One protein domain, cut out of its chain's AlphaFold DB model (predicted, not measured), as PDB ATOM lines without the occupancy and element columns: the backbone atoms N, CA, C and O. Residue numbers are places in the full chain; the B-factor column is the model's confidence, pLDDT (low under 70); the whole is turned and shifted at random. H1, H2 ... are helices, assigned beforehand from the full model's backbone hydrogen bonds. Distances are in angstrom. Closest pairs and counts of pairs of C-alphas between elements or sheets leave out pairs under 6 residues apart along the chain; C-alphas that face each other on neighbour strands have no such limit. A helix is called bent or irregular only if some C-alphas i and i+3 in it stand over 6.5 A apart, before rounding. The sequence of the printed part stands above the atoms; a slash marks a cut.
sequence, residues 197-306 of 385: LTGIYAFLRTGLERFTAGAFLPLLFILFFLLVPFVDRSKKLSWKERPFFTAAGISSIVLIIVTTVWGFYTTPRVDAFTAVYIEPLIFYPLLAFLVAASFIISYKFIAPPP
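This is residues 197 to 306 of the 385 residues of the protein "Cytochrome bc complex cytochrome b subunit" of Nitrososphaeria archaeon (UniProt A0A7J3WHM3). The longest helix, H4, lies side by side with H3 in a long helical hairpin, and H2 runs lengthwise beyond H3, on the side away from H4, leaving a gap. Short H1 fills that gap at one end, crossing H3 and bridging it to H2. The outline is a rod of 55 by 26 by 18 A, loose, with a radius of gyration of the C-alphas of 16.7 A. The printed part has 110 residues, with four named helices in the order H1, H2, H3, H4 and no named strand, and its class is all helix.

Find C-alpha 280 at (220.406, 217.742, 228.710); from there H4, residues 280 to 302, runs 32.4 A to C-alpha 302 at (225.482, 200.714, 255.747). H3, residues 243 to 264, covers 31.9 A. H2, residues 210 to 231, covers 29.8 A; it has a kink of 32 degrees near residue 225 and is irregular, with C-alphas 226 and 229 7.3 A apart. H1, residues 198 to 204, begins at C-alpha 198, (218.002, 227.207, 241.667), and spans 9.6 A.

Look at Ala 247 and Phe 295, whose C-alphas, 4.9 A apart, are the closest of H3 and H4; this hairpin has a shallow tilt of 30 degrees, opposite ways. Residues 256 to 264 of H3 touch H1, about perpendicular at 79 degrees, closest at C-alphas 199 and 260, 4.2 A. Residues 210 to 218 of H2 touch H1 at a steep tilt of 57 degrees, closest at C-alphas 203 and 213, 5.2 A. H2 and H3 are near each other, their closest C-alphas 8.2 A apart; H4 is apart from H1 and H2. Every O i to N i+4 pair is within hydrogen-bond range in H3, against 2 of 3 in H1, 13 of 18 in H2 and 18 of 19 in H4.

The C-alphas of Asp 271 and Pro 306, the two farthest apart, are 56.3 A apart. The printed part has no cut; the links H2 to H3 and H3 to H4 are long, with 11 and 15 residues. Residues 267 to 274 and residue 306 have pLDDT under 70.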
ATOM      1  N   LEU A 197     215.490 227.850 245.019       95.50
ATOM      2  CA  LEU A 197     214.790 227.673 243.741       95.50
ATOM      3  C   LEU A 197     215.732 227.305 242.590       95.50
ATOM      4  O   LEU A 197     215.268 226.836 241.549       95.50
ATOM      5  N   THR A 198     217.049 227.469 242.754       95.00
ATOM      6  CA  THR A 198     218.002 227.207 241.667       95.00
ATOM      7  C   THR A 198     217.998 225.752 241.202       95.00
ATOM      8  O   THR A 198     218.208 225.497 240.020       95.00
ATOM      9  N   GLY A 199     217.672 224.797 242.079       94.56
ATOM     10  CA  GLY A 199     217.493 223.396 241.688       94.56
ATOM     11  C   GLY A 199     216.367 223.193 240.666       94.56
ATOM     12  O   GLY A 199     216.558 222.501 239.670       94.56
ATOM     13  N   ILE A 200     215.221 223.857 240.858       94.06
ATOM     14  CA  ILE A 200     214.099 223.840 239.901       94.06
ATOM     15  C   ILE A 200     214.496 224.580 238.619       94.06
ATOM     16  O   ILE A 200     214.248 224.112 237.506       94.06
ATOM     17  N   TYR A 201     215.173 225.718 238.779       94.62
ATOM     18  CA  TYR A 201     215.687 226.510 237.669       94.62
ATOM     19  C   TYR A 201     216.654 225.719 236.777       94.62
ATOM     20  O   TYR A 201     216.616 225.878 235.560       94.62
ATOM     21  N   ALA A 202     217.472 224.825 237.342       95.25
ATOM     22  CA  ALA A 202     218.349 223.951 236.566       95.25
ATOM     23  C   ALA A 202     217.557 223.080 235.577       95.25
ATOM     24  O   ALA A 202     217.889 223.050 234.396       95.25
ATOM     25  N   PHE A 203     216.468 222.440 236.021       95.12
ATOM     26  CA  PHE A 203     215.624 221.623 235.140       95.12
ATOM     27  C   PHE A 203     214.960 222.453 234.041       95.12
ATOM     28  O   PHE A 203     214.964 222.043 232.880       95.12
ATOM     29  N   LEU A 204     214.448 223.642 234.372       93.19
ATOM     30  CA  LEU A 204     213.818 224.543 233.395       93.19
ATOM     31  C   LEU A 204     214.780 224.960 232.272       93.19
ATOM     32  O   LEU A 204     214.361 225.157 231.133       93.19
ATOM     33  N   ARG A 205     216.079 225.043 232.571       92.12
ATOM     34  CA  ARG A 205     217.124 225.423 231.610       92.12
ATOM     35  C   ARG A 205     217.592 224.291 230.699       92.12
ATOM     36  O   ARG A 205     218.369 224.549 229.786       92.12
ATOM     37  N   THR A 206     217.088 223.074 230.895       92.94
ATOM     38  CA  THR A 206     217.351 221.928 230.004       92.94
ATOM     39  C   THR A 206     216.422 221.874 228.787       92.94
ATOM     40  O   THR A 206     216.521 220.969 227.968       92.94
ATOM     41  N   GLY A 207     215.458 222.793 228.675       89.00
ATOM     42  CA  GLY A 207     214.410 222.715 227.649       89.00
ATOM     43  C   GLY A 207     213.313 221.688 227.954       89.00
ATOM     44  O   GLY A 207     212.435 221.473 227.121       89.00
ATOM     45  N   LEU A 208     213.328 221.077 229.144       92.25
ATOM     46  CA  LEU A 208     212.214 220.272 229.640       92.25
ATOM     47  C   LEU A 208     210.945 221.135 229.749       92.25
ATOM     48  O   LEU A 208     211.004 222.317 230.091       92.25
ATOM     49  N   GLU A 209     209.790 220.532 229.462       93.00
ATOM     50  CA  GLU A 209     208.487 221.193 229.551       93.00
ATOM     51  C   GLU A 209     208.282 221.821 230.948       93.00
ATOM     52  O   GLU A 209     208.654 221.239 231.973       93.00
ATOM     53  N   ARG A 210     207.747 223.052 230.981       91.50
ATOM     54  CA  ARG A 210     207.764 223.930 232.164       91.50
ATOM     55  C   ARG A 210     207.046 223.326 233.364       91.50
ATOM     56  O   ARG A 210     207.567 223.419 234.473       91.50
ATOM     57  N   PHE A 211     205.886 222.707 233.166       91.88
ATOM     58  CA  PHE A 211     205.142 222.046 234.232       91.88
ATOM     59  C   PHE A 211     205.897 220.824 234.757       91.88
ATOM     60  O   PHE A 211     206.007 220.630 235.970       91.88
ATOM     61  N   THR A 212     206.484 220.033 233.863       93.50
ATOM     62  CA  THR A 212     207.262 218.848 234.225       93.50
ATOM     63  C   THR A 212     208.476 219.228 235.075       93.50
ATOM     64  O   THR A 212     208.661 218.704 236.177       93.50
ATOM     65  N   ALA A 213     209.275 220.182 234.596       93.69
ATOM     66  CA  ALA A 213     210.465 220.675 235.285       93.69
ATOM     67  C   ALA A 213     210.127 221.415 236.588       93.69
ATOM     68  O   ALA A 213     210.775 221.218 237.615       93.69
ATOM     69  N   GLY A 214     209.120 222.284 236.522       91.19
ATOM     70  CA  GLY A 214     208.817 223.280 237.537       91.19
ATOM     71  C   GLY A 214     207.870 222.825 238.647       91.19
ATOM     72  O   GLY A 214     207.946 223.351 239.755       91.19
ATOM     73  N   ALA A 215     206.989 221.862 238.372       92.44
ATOM     74  CA  ALA A 215     205.959 221.414 239.308       92.44
ATOM     75  C   ALA A 215     205.991 219.897 239.530       92.44
ATOM     76  O   ALA A 215     206.032 219.449 240.677       92.44
ATOM     77  N   PHE A 216     206.024 219.094 238.464       94.69
ATOM     78  CA  PHE A 216     205.929 217.638 238.583       94.69
ATOM     79  C   PHE A 216     207.154 217.008 239.263       94.69
ATOM     80  O   PHE A 216     206.994 216.242 240.212       94.69
ATOM     81  N   LEU A 217     208.378 217.343 238.833       95.31
ATOM     82  CA  LEU A 217     209.598 216.815 239.461       95.31
ATOM     83  C   LEU A 217     209.722 217.216 240.949       95.31
ATOM     84  O   LEU A 217     209.947 216.325 241.775       95.31
ATOM     85  N   PRO A 218     209.515 218.492 241.341       95.62
ATOM     86  CA  PRO A 218     209.451 218.868 242.754       95.62
ATOM     87  C   PRO A 218     208.348 218.135 243.524       95.62
ATOM     88  O   PRO A 218     208.577 217.703 244.654       95.62
ATOM     89  N   LEU A 219     207.172 217.935 242.918       96.25
ATOM     90  CA  LEU A 219     206.082 217.186 243.541       96.25
ATOM     91  C   LEU A 219     206.482 215.732 243.809       96.25
ATOM     92  O   LEU A 219     206.237 215.244 244.909       96.25
ATOM     93  N   LEU A 220     207.142 215.048 242.869       97.00
ATOM     94  CA  LEU A 220     207.654 213.691 243.098       97.00
ATOM     95  C   LEU A 220     208.654 213.643 244.261       97.00
ATOM     96  O   LEU A 220     208.613 212.718 245.075       97.00
ATOM     97  N   PHE A 221     209.518 214.653 244.375       97.00
ATOM     98  CA  PHE A 221     210.462 214.767 245.487       97.00
ATOM     99  C   PHE A 221     209.750 214.962 246.835       97.00
ATOM    100  O   PHE A 221     210.092 214.309 247.821       97.00
ATOM    101  N   ILE A 222     208.719 215.809 246.882       98.19
ATOM    102  CA  ILE A 222     207.896 216.021 248.081       98.19
ATOM    103  C   ILE A 222     207.119 214.744 248.436       98.19
ATOM    104  O   ILE A 222     207.108 214.329 249.596       98.19
ATOM    105  N   LEU A 223     206.515 214.086 247.441       98.06
ATOM    106  CA  LEU A 223     205.773 212.836 247.610       98.06
ATOM    107  C   LEU A 223     206.660 211.716 248.141       98.06
ATOM    108  O   LEU A 223     206.212 210.960 249.002       98.06
ATOM    109  N   PHE A 224     207.921 211.636 247.704       97.44
ATOM    110  CA  PHE A 224     208.883 210.707 248.289       97.44
ATOM    111  C   PHE A 224     208.935 210.868 249.813       97.44
ATOM    112  O   PHE A 224     208.695 209.893 250.522       97.44
ATOM    113  N   PHE A 225     209.143 212.084 250.335       97.56
ATOM    114  CA  PHE A 225     209.180 212.302 251.785       97.56
ATOM    115  C   PHE A 225     207.826 212.088 252.457       97.56
ATOM    116  O   PHE A 225     207.787 211.474 253.521       97.56
ATOM    117  N   LEU A 226     206.716 212.524 251.854       97.25
ATOM    118  CA  LEU A 226     205.375 212.292 252.408       97.25
ATOM    119  C   LEU A 226     205.067 210.803 252.581       97.25
ATOM    120  O   LEU A 226     204.443 210.420 253.569       97.25
ATOM    121  N   LEU A 227     205.535 209.962 251.658       96.12
ATOM    122  CA  LEU A 227     205.254 208.530 251.656       96.12
ATOM    123  C   LEU A 227     206.175 207.716 252.578       96.12
ATOM    124  O   LEU A 227     205.854 206.570 252.901       96.12
ATOM    125  N   VAL A 228     207.287 208.291 253.045       95.38
ATOM    126  CA  VAL A 228     208.288 207.586 253.868       95.38
ATOM    127  C   VAL A 228     207.693 206.850 255.076       95.38
ATOM    128  O   VAL A 228     208.051 205.685 255.246       95.38
ATOM    129  N   PRO A 229     206.793 207.423 255.900       94.00
ATOM    130  CA  PRO A 229     206.231 206.702 257.046       94.00
ATOM    131  C   PRO A 229     205.426 205.456 256.652       94.00
ATOM    132  O   PRO A 229     205.478 204.445 257.348       94.00
ATOM    133  N   PHE A 230     204.752 205.498 255.502       93.88
ATOM    134  CA  PHE A 230     203.874 204.424 255.026       93.88
ATOM    135  C   PHE A 230     204.643 203.288 254.336       93.88
ATOM    136  O   PHE A 230     204.210 202.126 254.361       93.88
ATOM    137  N   VAL A 231     205.790 203.621 253.733       94.38
ATOM    138  CA  VAL A 231     206.682 202.674 253.048       94.38
ATOM    139  C   VAL A 231     207.708 202.084 254.024       94.38
ATOM    140  O   VAL A 231     207.943 200.875 254.027       94.38
ATOM    141  N   ASP A 232     208.290 202.895 254.912       92.94
ATOM    142  CA  ASP A 232     209.237 202.442 255.933       92.94
ATOM    143  C   ASP A 232     208.523 201.886 257.173       92.94
ATOM    144  O   ASP A 232     208.501 202.498 258.246       92.94
ATOM    145  N   ARG A 233     208.005 200.662 257.056       88.75
ATOM    146  CA  ARG A 233     207.309 199.957 258.149       88.75
ATOM    147  C   ARG A 233     208.238 199.342 259.203       88.75
ATOM    148  O   ARG A 233     207.780 198.640 260.106       88.75
ATOM    149  N   SER A 234     209.553 199.563 259.112       87.06
ATOM    150  CA  SER A 234     210.502 199.017 260.088       87.06
ATOM    151  C   SER A 234     210.285 199.623 261.484       87.06
ATOM    152  O   SER A 234     210.022 200.815 261.626       87.06
ATOM    153  N   LYS A 235     210.454 198.830 262.550       86.88
ATOM    154  CA  LYS A 235     210.387 199.327 263.945       86.88
ATOM    155  C   LYS A 235     211.691 199.987 264.417       86.88
ATOM    156  O   LYS A 235     211.789 200.440 265.554       86.88
ATOM    157  N   LYS A 236     212.722 199.982 263.573       89.19
ATOM    158  CA  LYS A 236     214.055 200.489 263.895       89.19
ATOM    159  C   LYS A 236     214.094 202.000 263.695       89.19
ATOM    160  O   LYS A 236     213.482 202.516 262.767       89.19
ATOM    161  N   LEU A 237     214.808 202.705 264.570       89.94
ATOM    162  CA  LEU A 237     214.974 204.163 264.478       89.94
ATOM    163  C   LEU A 237     216.327 204.539 263.881       89.94
ATOM    164  O   LEU A 237     216.420 205.474 263.092       89.94
ATOM    165  N   SER A 238     217.367 203.785 264.244       89.06
ATOM    166  CA  SER A 238     218.733 204.044 263.810       89.06
ATOM    167  C   SER A 238     218.837 204.007 262.288       89.06
ATOM    168  O   SER A 238     218.438 203.029 261.656       89.06
ATOM    169  N   TRP A 239     219.442 205.041 261.704       89.94
ATOM    170  CA  TRP A 239     219.755 205.092 260.275       89.94
ATOM    171  C   TRP A 239     220.576 203.879 259.809       89.94
ATOM    172  O   TRP A 239     220.383 203.388 258.697       89.94
ATOM    173  N   LYS A 240     221.444 203.333 260.674       89.44
ATOM    174  CA  LYS A 240     222.251 202.139 260.365       89.44
ATOM    175  C   LYS A 240     221.412 200.876 260.188       89.44
ATOM    176  O   LYS A 240     221.792 199.976 259.456       89.44
ATOM    177  N   GLU A 241     220.263 200.813 260.851       89.44
ATOM    178  CA  GLU A 241     219.342 199.675 260.778       89.44
ATOM    179  C   GLU A 241     218.302 199.842 259.656       89.44
ATOM    180  O   GLU A 241     217.405 199.014 259.510       89.44
ATOM    181  N   ARG A 242     218.405 200.920 258.868       92.38
ATOM    182  CA  ARG A 242     217.495 201.275 257.769       92.38
ATOM    183  C   ARG A 242     218.297 201.596 256.497       92.38
ATOM    184  O   ARG A 242     218.154 202.691 255.955       92.38
ATOM    185  N   PRO A 243     219.163 200.683 256.015       94.38
ATOM    186  CA  PRO A 243     220.163 200.990 254.988       94.38
ATOM    187  C   PRO A 243     219.558 201.542 253.695       94.38
ATOM    188  O   PRO A 243     220.080 202.510 253.153       94.38
ATOM    189  N   PHE A 244     218.428 200.989 253.241       95.38
ATOM    190  CA  PHE A 244     217.717 201.476 252.055       95.38
ATOM    191  C   PHE A 244     217.276 202.938 252.207       95.38
ATOM    192  O   PHE A 244     217.634 203.780 251.391       95.38
ATOM    193  N   PHE A 245     216.541 203.257 253.278       95.81
ATOM    194  CA  PHE A 245     216.047 204.615 253.505       95.81
ATOM    195  C   PHE A 245     217.190 205.588 253.768       95.81
ATOM    196  O   PHE A 245     217.164 206.706 253.266       95.81
ATOM    197  N   THR A 246     218.226 205.179 254.493       96.44
ATOM    198  CA  THR A 246     219.387 206.045 254.693       96.44
ATOM    199  C   THR A 246     220.095 206.347 253.375       96.44
ATOM    200  O   THR A 246     220.375 207.514 253.112       96.44
ATOM    201  N   ALA A 247     220.312 205.342 252.522       97.88
ATOM    202  CA  ALA A 247     220.874 205.554 251.193       97.88
ATOM    203  C   ALA A 247     219.990 206.482 250.346       97.88
ATOM    204  O   ALA A 247     220.501 207.442 249.780       97.88
ATOM    205  N   ALA A 248     218.668 206.274 250.342       98.19
ATOM    206  CA  ALA A 248     217.725 207.143 249.636       98.19
ATOM    207  C   ALA A 248     217.787 208.598 250.132       98.19
ATOM    208  O   ALA A 248     217.842 209.516 249.322       98.19
ATOM    209  N   GLY A 249     217.858 208.817 251.449       97.69
ATOM    210  CA  GLY A 249     217.969 210.161 252.022       97.69
ATOM    211  C   GLY A 249     219.282 210.861 251.669       97.69
ATOM    212  O   GLY A 249     219.273 212.053 251.376       97.69
ATOM    213  N   ILE A 250     220.405 210.133 251.653       98.31
ATOM    214  CA  ILE A 250     221.701 210.677 251.211       98.31
ATOM    215  C   ILE A 250     221.639 211.028 249.717       98.31
ATOM    216  O   ILE A 250     222.043 212.126 249.333       98.31
ATOM    217  N   SER A 251     221.061 210.157 248.890       98.50
ATOM    218  CA  SER A 251     220.829 210.431 247.469       98.50
ATOM    219  C   SER A 251     219.945 211.658 247.238       98.50
ATOM    220  O   SER A 251     220.231 212.434 246.330       98.50
ATOM    221  N   SER A 252     218.921 211.890 248.068       98.38
ATOM    222  CA  SER A 252     218.104 213.110 248.017       98.38
ATOM    223  C   SER A 252     218.910 214.374 248.341       98.38
ATOM    224  O   SER A 252     218.695 215.403 247.706       98.38
ATOM    225  N   ILE A 253     219.859 214.314 249.285       98.25
ATOM    226  CA  ILE A 253     220.774 215.436 249.567       98.25
ATOM    227  C   ILE A 253     221.683 215.697 248.365       98.25
ATOM    228  O   ILE A 253     221.845 216.845 247.960       98.25
ATOM    229  N   VAL A 254     222.249 214.643 247.768       98.38
ATOM    230  CA  VAL A 254     223.078 214.769 246.558       98.38
ATOM    231  C   VAL A 254     222.270 215.366 245.406       98.38
ATOM    232  O   VAL A 254     222.765 216.269 244.738       98.38
ATOM    233  N   LEU A 255     221.022 214.932 245.213       98.06
ATOM    234  CA  LEU A 255     220.104 215.501 244.224       98.06
ATOM    235  C   LEU A 255     219.905 217.011 244.439       98.06
ATOM    236  O   LEU A 255     220.061 217.774 243.484       98.06
ATOM    237  N   ILE A 256     219.629 217.451 245.673       97.50
ATOM    238  CA  ILE A 256     219.510 218.883 246.004       97.50
ATOM    239  C   ILE A 256     220.812 219.617 245.662       97.50
ATOM    240  O   ILE A 256     220.783 220.586 244.915       97.50
ATOM    241  N   ILE A 257     221.962 219.142 246.150       96.94
ATOM    242  CA  ILE A 257     223.248 219.832 245.962       96.94
ATOM    243  C   ILE A 257     223.600 219.961 244.478       96.94
ATOM    244  O   ILE A 257     223.929 221.054 244.020       96.94
ATOM    245  N   VAL A 258     223.527 218.864 243.718       96.75
ATOM    246  CA  VAL A 258     223.898 218.863 242.297       96.75
ATOM    247  C   VAL A 258     222.984 219.803 241.514       96.75
ATOM    248  O   VAL A 258     223.481 220.636 240.759       96.75
ATOM    249  N   THR A 259     221.668 219.729 241.724       96.50
ATOM    250  CA  THR A 259     220.718 220.598 241.011       96.50
ATOM    251  C   THR A 259     220.873 222.067 241.411       96.50
ATOM    252  O   THR A 259     220.889 222.917 240.526       96.50
ATOM    253  N   THR A 260     221.082 222.386 242.693       95.88
ATOM    254  CA  THR A 260     221.368 223.756 243.157       95.88
ATOM    255  C   THR A 260     222.638 224.320 242.516       95.88
ATOM    256  O   THR A 260     222.621 225.449 242.026       95.88
ATOM    257  N   VAL A 261     223.733 223.549 242.477       94.69
ATOM    258  CA  VAL A 261     225.015 223.991 241.893       94.69
ATOM    259  C   VAL A 261     224.883 224.238 240.392       94.69
ATOM    260  O   VAL A 261     225.275 225.299 239.910       94.69
ATOM    261  N   TRP A 262     224.283 223.298 239.657       93.88
ATOM    262  CA  TRP A 262     223.991 223.492 238.233       93.88
ATOM    263  C   TRP A 262     223.064 224.683 238.006       93.88
ATOM    264  O   TRP A 262     223.268 225.448 237.068       93.88
ATOM    265  N   GLY A 263     222.110 224.893 238.912       91.75
ATOM    266  CA  GLY A 263     221.195 226.023 238.941       91.75
ATOM    267  C   GLY A 263     221.873 227.392 239.009       91.75
ATOM    268  O   GLY A 263     221.340 228.337 238.431       91.75
ATOM    269  N   PHE A 264     223.057 227.490 239.618       91.12
ATOM    270  CA  PHE A 264     223.880 228.706 239.627       91.12
ATOM    271  C   PHE A 264     224.800 228.855 238.414       91.12
ATOM    272  O   PHE A 264     225.280 229.954 238.144       91.12
ATOM    273  N   TYR A 265     225.076 227.773 237.688       85.50
ATOM    274  CA  TYR A 265     226.006 227.810 236.569       85.50
ATOM    275  C   TYR A 265     225.404 228.567 235.377       85.50
ATOM    276  O   TYR A 265     224.410 228.126 234.796       85.50
ATOM    277  N   THR A 266     226.022 229.687 235.007       80.50
ATOM    278  CA  THR A 266     225.704 230.498 233.820       80.50
ATOM    279  C   THR A 266     226.995 230.833 233.078       80.50
ATOM    280  O   THR A 266     228.008 231.116 233.721       80.50
ATOM    281  N   THR A 267     226.989 230.835 231.745       67.06
ATOM    282  CA  THR A 267     228.174 231.153 230.932       67.06
ATOM    283  C   THR A 267     228.221 232.661 230.619       67.06
ATOM    284  O   THR A 267     227.385 233.162 229.873       67.06
ATOM    285  N   PRO A 268     229.191 233.439 231.149       57.03
ATOM    286  CA  PRO A 268     229.116 234.909 231.122       57.03
ATOM    287  C   PRO A 268     229.399 235.598 229.770       57.03
ATOM    288  O   PRO A 268     229.692 236.792 229.767       57.03
ATOM    289  N   ARG A 269     229.451 234.885 228.635       54.22
ATOM    290  CA  ARG A 269     230.085 235.408 227.398       54.22
ATOM    291  C   ARG A 269     229.356 235.124 226.086       54.22
ATOM    292  O   ARG A 269     229.911 235.391 225.025       54.22
ATOM    293  N   VAL A 270     228.144 234.597 226.144       55.44
ATOM    294  CA  VAL A 270     227.323 234.327 224.961       55.44
ATOM    295  C   VAL A 270     225.935 234.918 225.242       55.44
ATOM    296  O   VAL A 270     225.651 235.253 226.391       55.44
ATOM    297  N   ASP A 271     225.141 235.197 224.212       65.00
ATOM    298  CA  ASP A 271     223.823 235.837 224.314       65.00
ATOM    299  C   ASP A 271     222.963 235.318 225.488       65.00
ATOM    300  O   ASP A 271     223.112 234.191 225.954       65.00
ATOM    301  N   ALA A 272     222.028 236.142 225.972       65.75
ATOM    302  CA  ALA A 272     221.266 235.846 227.188       65.75
ATOM    303  C   ALA A 272     220.494 234.513 227.155       65.75
ATOM    304  O   ALA A 272     220.105 234.042 228.215       65.75
ATOM    305  N   PHE A 273     220.260 233.904 225.988       63.28
ATOM    306  CA  PHE A 273     219.608 232.600 225.874       63.28
ATOM    307  C   PHE A 273     220.609 231.445 226.016       63.28
ATOM    308  O   PHE A 273     220.402 230.532 226.821       63.28
ATOM    309  N   THR A 274     221.730 231.492 225.295       63.09
ATOM    310  CA  THR A 274     222.792 230.477 225.416       63.09
ATOM    311  C   THR A 274     223.525 230.548 226.757       63.09
ATOM    312  O   THR A 274     224.008 229.524 227.240       63.09
ATOM    313  N   ALA A 275     223.540 231.719 227.403       70.31
ATOM    314  CA  ALA A 275     224.142 231.937 228.719       70.31
ATOM    315  C   ALA A 275     223.537 231.065 229.834       70.31
ATOM    316  O   ALA A 275     224.199 230.764 230.834       70.31
ATOM    317  N   VAL A 276     222.266 230.686 229.682       81.62
ATOM    318  CA  VAL A 276     221.495 229.947 230.689       81.62
ATOM    319  C   VAL A 276     221.172 228.520 230.269       81.62
ATOM    320  O   VAL A 276     220.945 227.698 231.150       81.62
ATOM    321  N   TYR A 277     221.188 228.172 228.985       87.88
ATOM    322  CA  TYR A 277     220.877 226.808 228.553       87.88
ATOM    323  C   TYR A 277     221.813 225.751 229.179       87.88
ATOM    324  O   TYR A 277     223.035 225.909 229.209       87.88
ATOM    325  N   ILE A 278     221.228 224.659 229.677       90.94
ATOM    326  CA  ILE A 278     221.937 223.501 230.233       90.94
ATOM    327  C   ILE A 278     221.764 222.327 229.274       90.94
ATOM    328  O   ILE A 278     220.645 221.884 229.048       90.94
ATOM    329  N   GLU A 279     222.874 221.776 228.781       92.06
ATOM    330  CA  GLU A 279     222.861 220.635 227.863       92.06
ATOM    331  C   GLU A 279     222.276 219.365 228.526       92.06
ATOM    332  O   GLU A 279     222.916 218.789 229.420       92.06
ATOM    333  N   PRO A 280     221.090 218.882 228.098       93.88
ATOM    334  CA  PRO A 280     220.406 217.742 228.710       93.88
ATOM    335  C   PRO A 280     221.226 216.455 228.676       93.88
ATOM    336  O   PRO A 280     221.208 215.688 229.642       93.88
ATOM    337  N   LEU A 281     221.970 216.233 227.585       93.81
ATOM    338  CA  LEU A 281     222.790 215.035 227.397       93.81
ATOM    339  C   LEU A 281     223.975 214.969 228.366       93.81
ATOM    340  O   LEU A 281     224.514 213.890 228.597       93.81
ATOM    341  N   ILE A 282     224.365 216.096 228.963       93.44
ATOM    342  CA  ILE A 282     225.385 216.136 230.015       93.44
ATOM    343  C   ILE A 282     224.710 216.096 231.386       93.44
ATOM    344  O   ILE A 282     225.084 215.297 232.246       93.44
ATOM    345  N   PHE A 283     223.695 216.939 231.585       94.94
ATOM    346  CA  PHE A 283     223.062 217.140 232.883       94.94
ATOM    347  C   PHE A 283     222.358 215.886 233.413       94.94
ATOM    348  O   PHE A 283     222.644 215.459 234.532       94.94
ATOM    349  N   TYR A 284     221.473 215.262 232.627       95.69
ATOM    350  CA  TYR A 284     220.674 214.131 233.113       95.69
ATOM    351  C   TYR A 284     221.503 212.868 233.374       95.69
ATOM    352  O   TYR A 284     221.332 212.283 234.448       95.69
ATOM    353  N   PRO A 285     222.425 212.439 232.485       97.06
ATOM    354  CA  PRO A 285     223.265 211.277 232.765       97.06
ATOM    355  C   PRO A 285     224.184 211.491 233.966       97.06
ATOM    356  O   PRO A 285     224.316 210.587 234.791       97.06
ATOM    357  N   LEU A 286     224.769 212.686 234.115       96.50
ATOM    358  CA  LEU A 286     225.594 213.006 235.277       96.50
ATOM    359  C   LEU A 286     224.766 212.998 236.565       96.50
ATOM    360  O   LEU A 286     225.183 212.397 237.555       96.50
ATOM    361  N   LEU A 287     223.585 213.620 236.557       97.06
ATOM    362  CA  LEU A 287     222.691 213.636 237.711       97.06
ATOM    363  C   LEU A 287     222.277 212.213 238.108       97.06
ATOM    364  O   LEU A 287     222.405 211.839 239.275       97.06
ATOM    365  N   ALA A 288     221.842 211.403 237.139       97.44
ATOM    366  CA  ALA A 288     221.466 210.011 237.361       97.44
ATOM    367  C   ALA A 288     222.640 209.192 237.912       97.44
ATOM    368  O   ALA A 288     222.474 208.465 238.894       97.44
ATOM    369  N   PHE A 289     223.836 209.355 237.336       98.19
ATOM    370  CA  PHE A 289     225.050 208.696 237.806       98.19
ATOM    371  C   PHE A 289     225.382 209.079 239.250       98.19
ATOM    372  O   PHE A 289     225.577 208.190 240.073       98.19
ATOM    373  N   LEU A 290     225.408 210.371 239.591       98.25
ATOM    374  CA  LEU A 290     225.759 210.833 240.940       98.25
ATOM    375  C   LEU A 290     224.739 210.378 241.990       98.25
ATOM    376  O   LEU A 290     225.127 209.918 243.066       98.25
ATOM    377  N   VAL A 291     223.444 210.450 241.674       98.00
ATOM    378  CA  VAL A 291     222.367 210.001 242.570       98.00
ATOM    379  C   VAL A 291     222.419 208.482 242.770       98.00
ATOM    380  O   VAL A 291     222.350 208.016 243.915       98.00
ATOM    381  N   ALA A 292     222.601 207.709 241.693       98.25
ATOM    382  CA  ALA A 292     222.702 206.250 241.748       98.25
ATOM    383  C   ALA A 292     223.991 205.783 242.438       98.25
ATOM    384  O   ALA A 292     223.944 204.894 243.288       98.25
ATOM    385  N   ALA A 293     225.135 206.398 242.136       98.31
ATOM    386  CA  ALA A 293     226.406 206.103 242.790       98.31
ATOM    387  C   ALA A 293     226.324 206.407 244.290       98.31
ATOM    388  O   ALA A 293     226.682 205.556 245.103       98.31
ATOM    389  N   SER A 294     225.775 207.569 244.667       98.31
ATOM    390  CA  SER A 294     225.525 207.925 246.067       98.31
ATOM    391  C   SER A 294     224.644 206.888 246.772       98.31
ATOM    392  O   SER A 294     224.981 206.452 247.877       98.31
ATOM    393  N   PHE A 295     223.581 206.420 246.107       98.50
ATOM    394  CA  PHE A 295     222.698 205.383 246.642       98.50
ATOM    395  C   PHE A 295     223.453 204.070 246.860       98.50
ATOM    396  O   PHE A 295     223.458 203.528 247.965       98.50
ATOM    397  N   ILE A 296     224.119 203.561 245.818       97.88
ATOM    398  CA  ILE A 296     224.808 202.265 245.830       97.88
ATOM    399  C   ILE A 296     225.935 202.260 246.865       97.88
ATOM    400  O   ILE A 296     226.052 201.304 247.635       97.88
ATOM    401  N   ILE A 297     226.751 203.317 246.906       97.19
ATOM    402  CA  ILE A 297     227.875 203.440 247.843       97.19
ATOM    403  C   ILE A 297     227.354 203.505 249.280       97.19
ATOM    404  O   ILE A 297     227.798 202.724 250.125       97.19
ATOM    405  N   SER A 298     226.372 204.369 249.553       96.56
ATOM    406  CA  SER A 298     225.788 204.498 250.892       96.56
ATOM    407  C   SER A 298     225.128 203.200 251.340       96.56
ATOM    408  O   SER A 298     225.349 202.746 252.461       96.56
ATOM    409  N   TYR A 299     224.358 202.556 250.460       96.50
ATOM    410  CA  TYR A 299     223.702 201.293 250.773       96.50
ATOM    411  C   TYR A 299     224.725 200.208 251.109       96.50
ATOM    412  O   TYR A 299     224.600 199.575 252.151       96.50
ATOM    413  N   LYS A 300     225.770 200.027 250.290       94.44
ATOM    414  CA  LYS A 300     226.821 199.026 250.545       94.44
ATOM    415  C   LYS A 300     227.607 199.294 251.829       94.44
ATOM    416  O   LYS A 300     228.017 198.343 252.482       94.44
ATOM    417  N   PHE A 301     227.821 200.558 252.189       92.81
ATOM    418  CA  PHE A 301     228.543 200.917 253.411       92.81
ATOM    419  C   PHE A 301     227.716 200.677 254.685       92.81
ATOM    420  O   PHE A 301     228.271 200.405 255.748       92.81
ATOM    421  N   ILE A 302     226.388 200.792 254.592       90.88
ATOM    422  CA  ILE A 302     225.482 200.714 255.747       90.88
ATOM    423  C   ILE A 302     224.867 199.323 255.895       90.88
ATOM    424  O   ILE A 302     224.682 198.851 257.017       90.88
ATOM    425  N   ALA A 303     224.517 198.679 254.781       87.50
ATOM    426  CA  ALA A 303     223.901 197.365 254.788       87.50
ATOM    427  C   ALA A 303     224.893 196.341 255.363       87.50
ATOM    428  O   ALA A 303     226.001 196.201 254.840       87.50
ATOM    429  N   PRO A 304     224.527 195.622 256.437       73.06
ATOM    430  CA  PRO A 304     225.403 194.606 256.994       73.06
ATOM    431  C   PRO A 304     225.639 193.491 255.961       73.06
ATOM    432  O   PRO A 304     224.704 193.123 255.243       73.06
ATOM    433  N   PRO A 305     226.857 192.923 255.878       70.19
ATOM    434  CA  PRO A 305     227.093 191.767 255.025       70.19
ATOM    435  C   PRO A 305     226.212 190.587 255.475       70.19
ATOM    436  O   PRO A 305     225.917 190.475 256.668       70.19
ATOM    437  N   PRO A 306     225.826 189.667 254.568       66.31
ATOM    438  CA  PRO A 306     224.932 188.543 254.884       66.31
ATOM    439  C   PRO A 306     225.395 187.655 256.053       66.31
ATOM    440  O   PRO A 306     224.586 186.987 256.685       66.31
TER     441      PRO A 306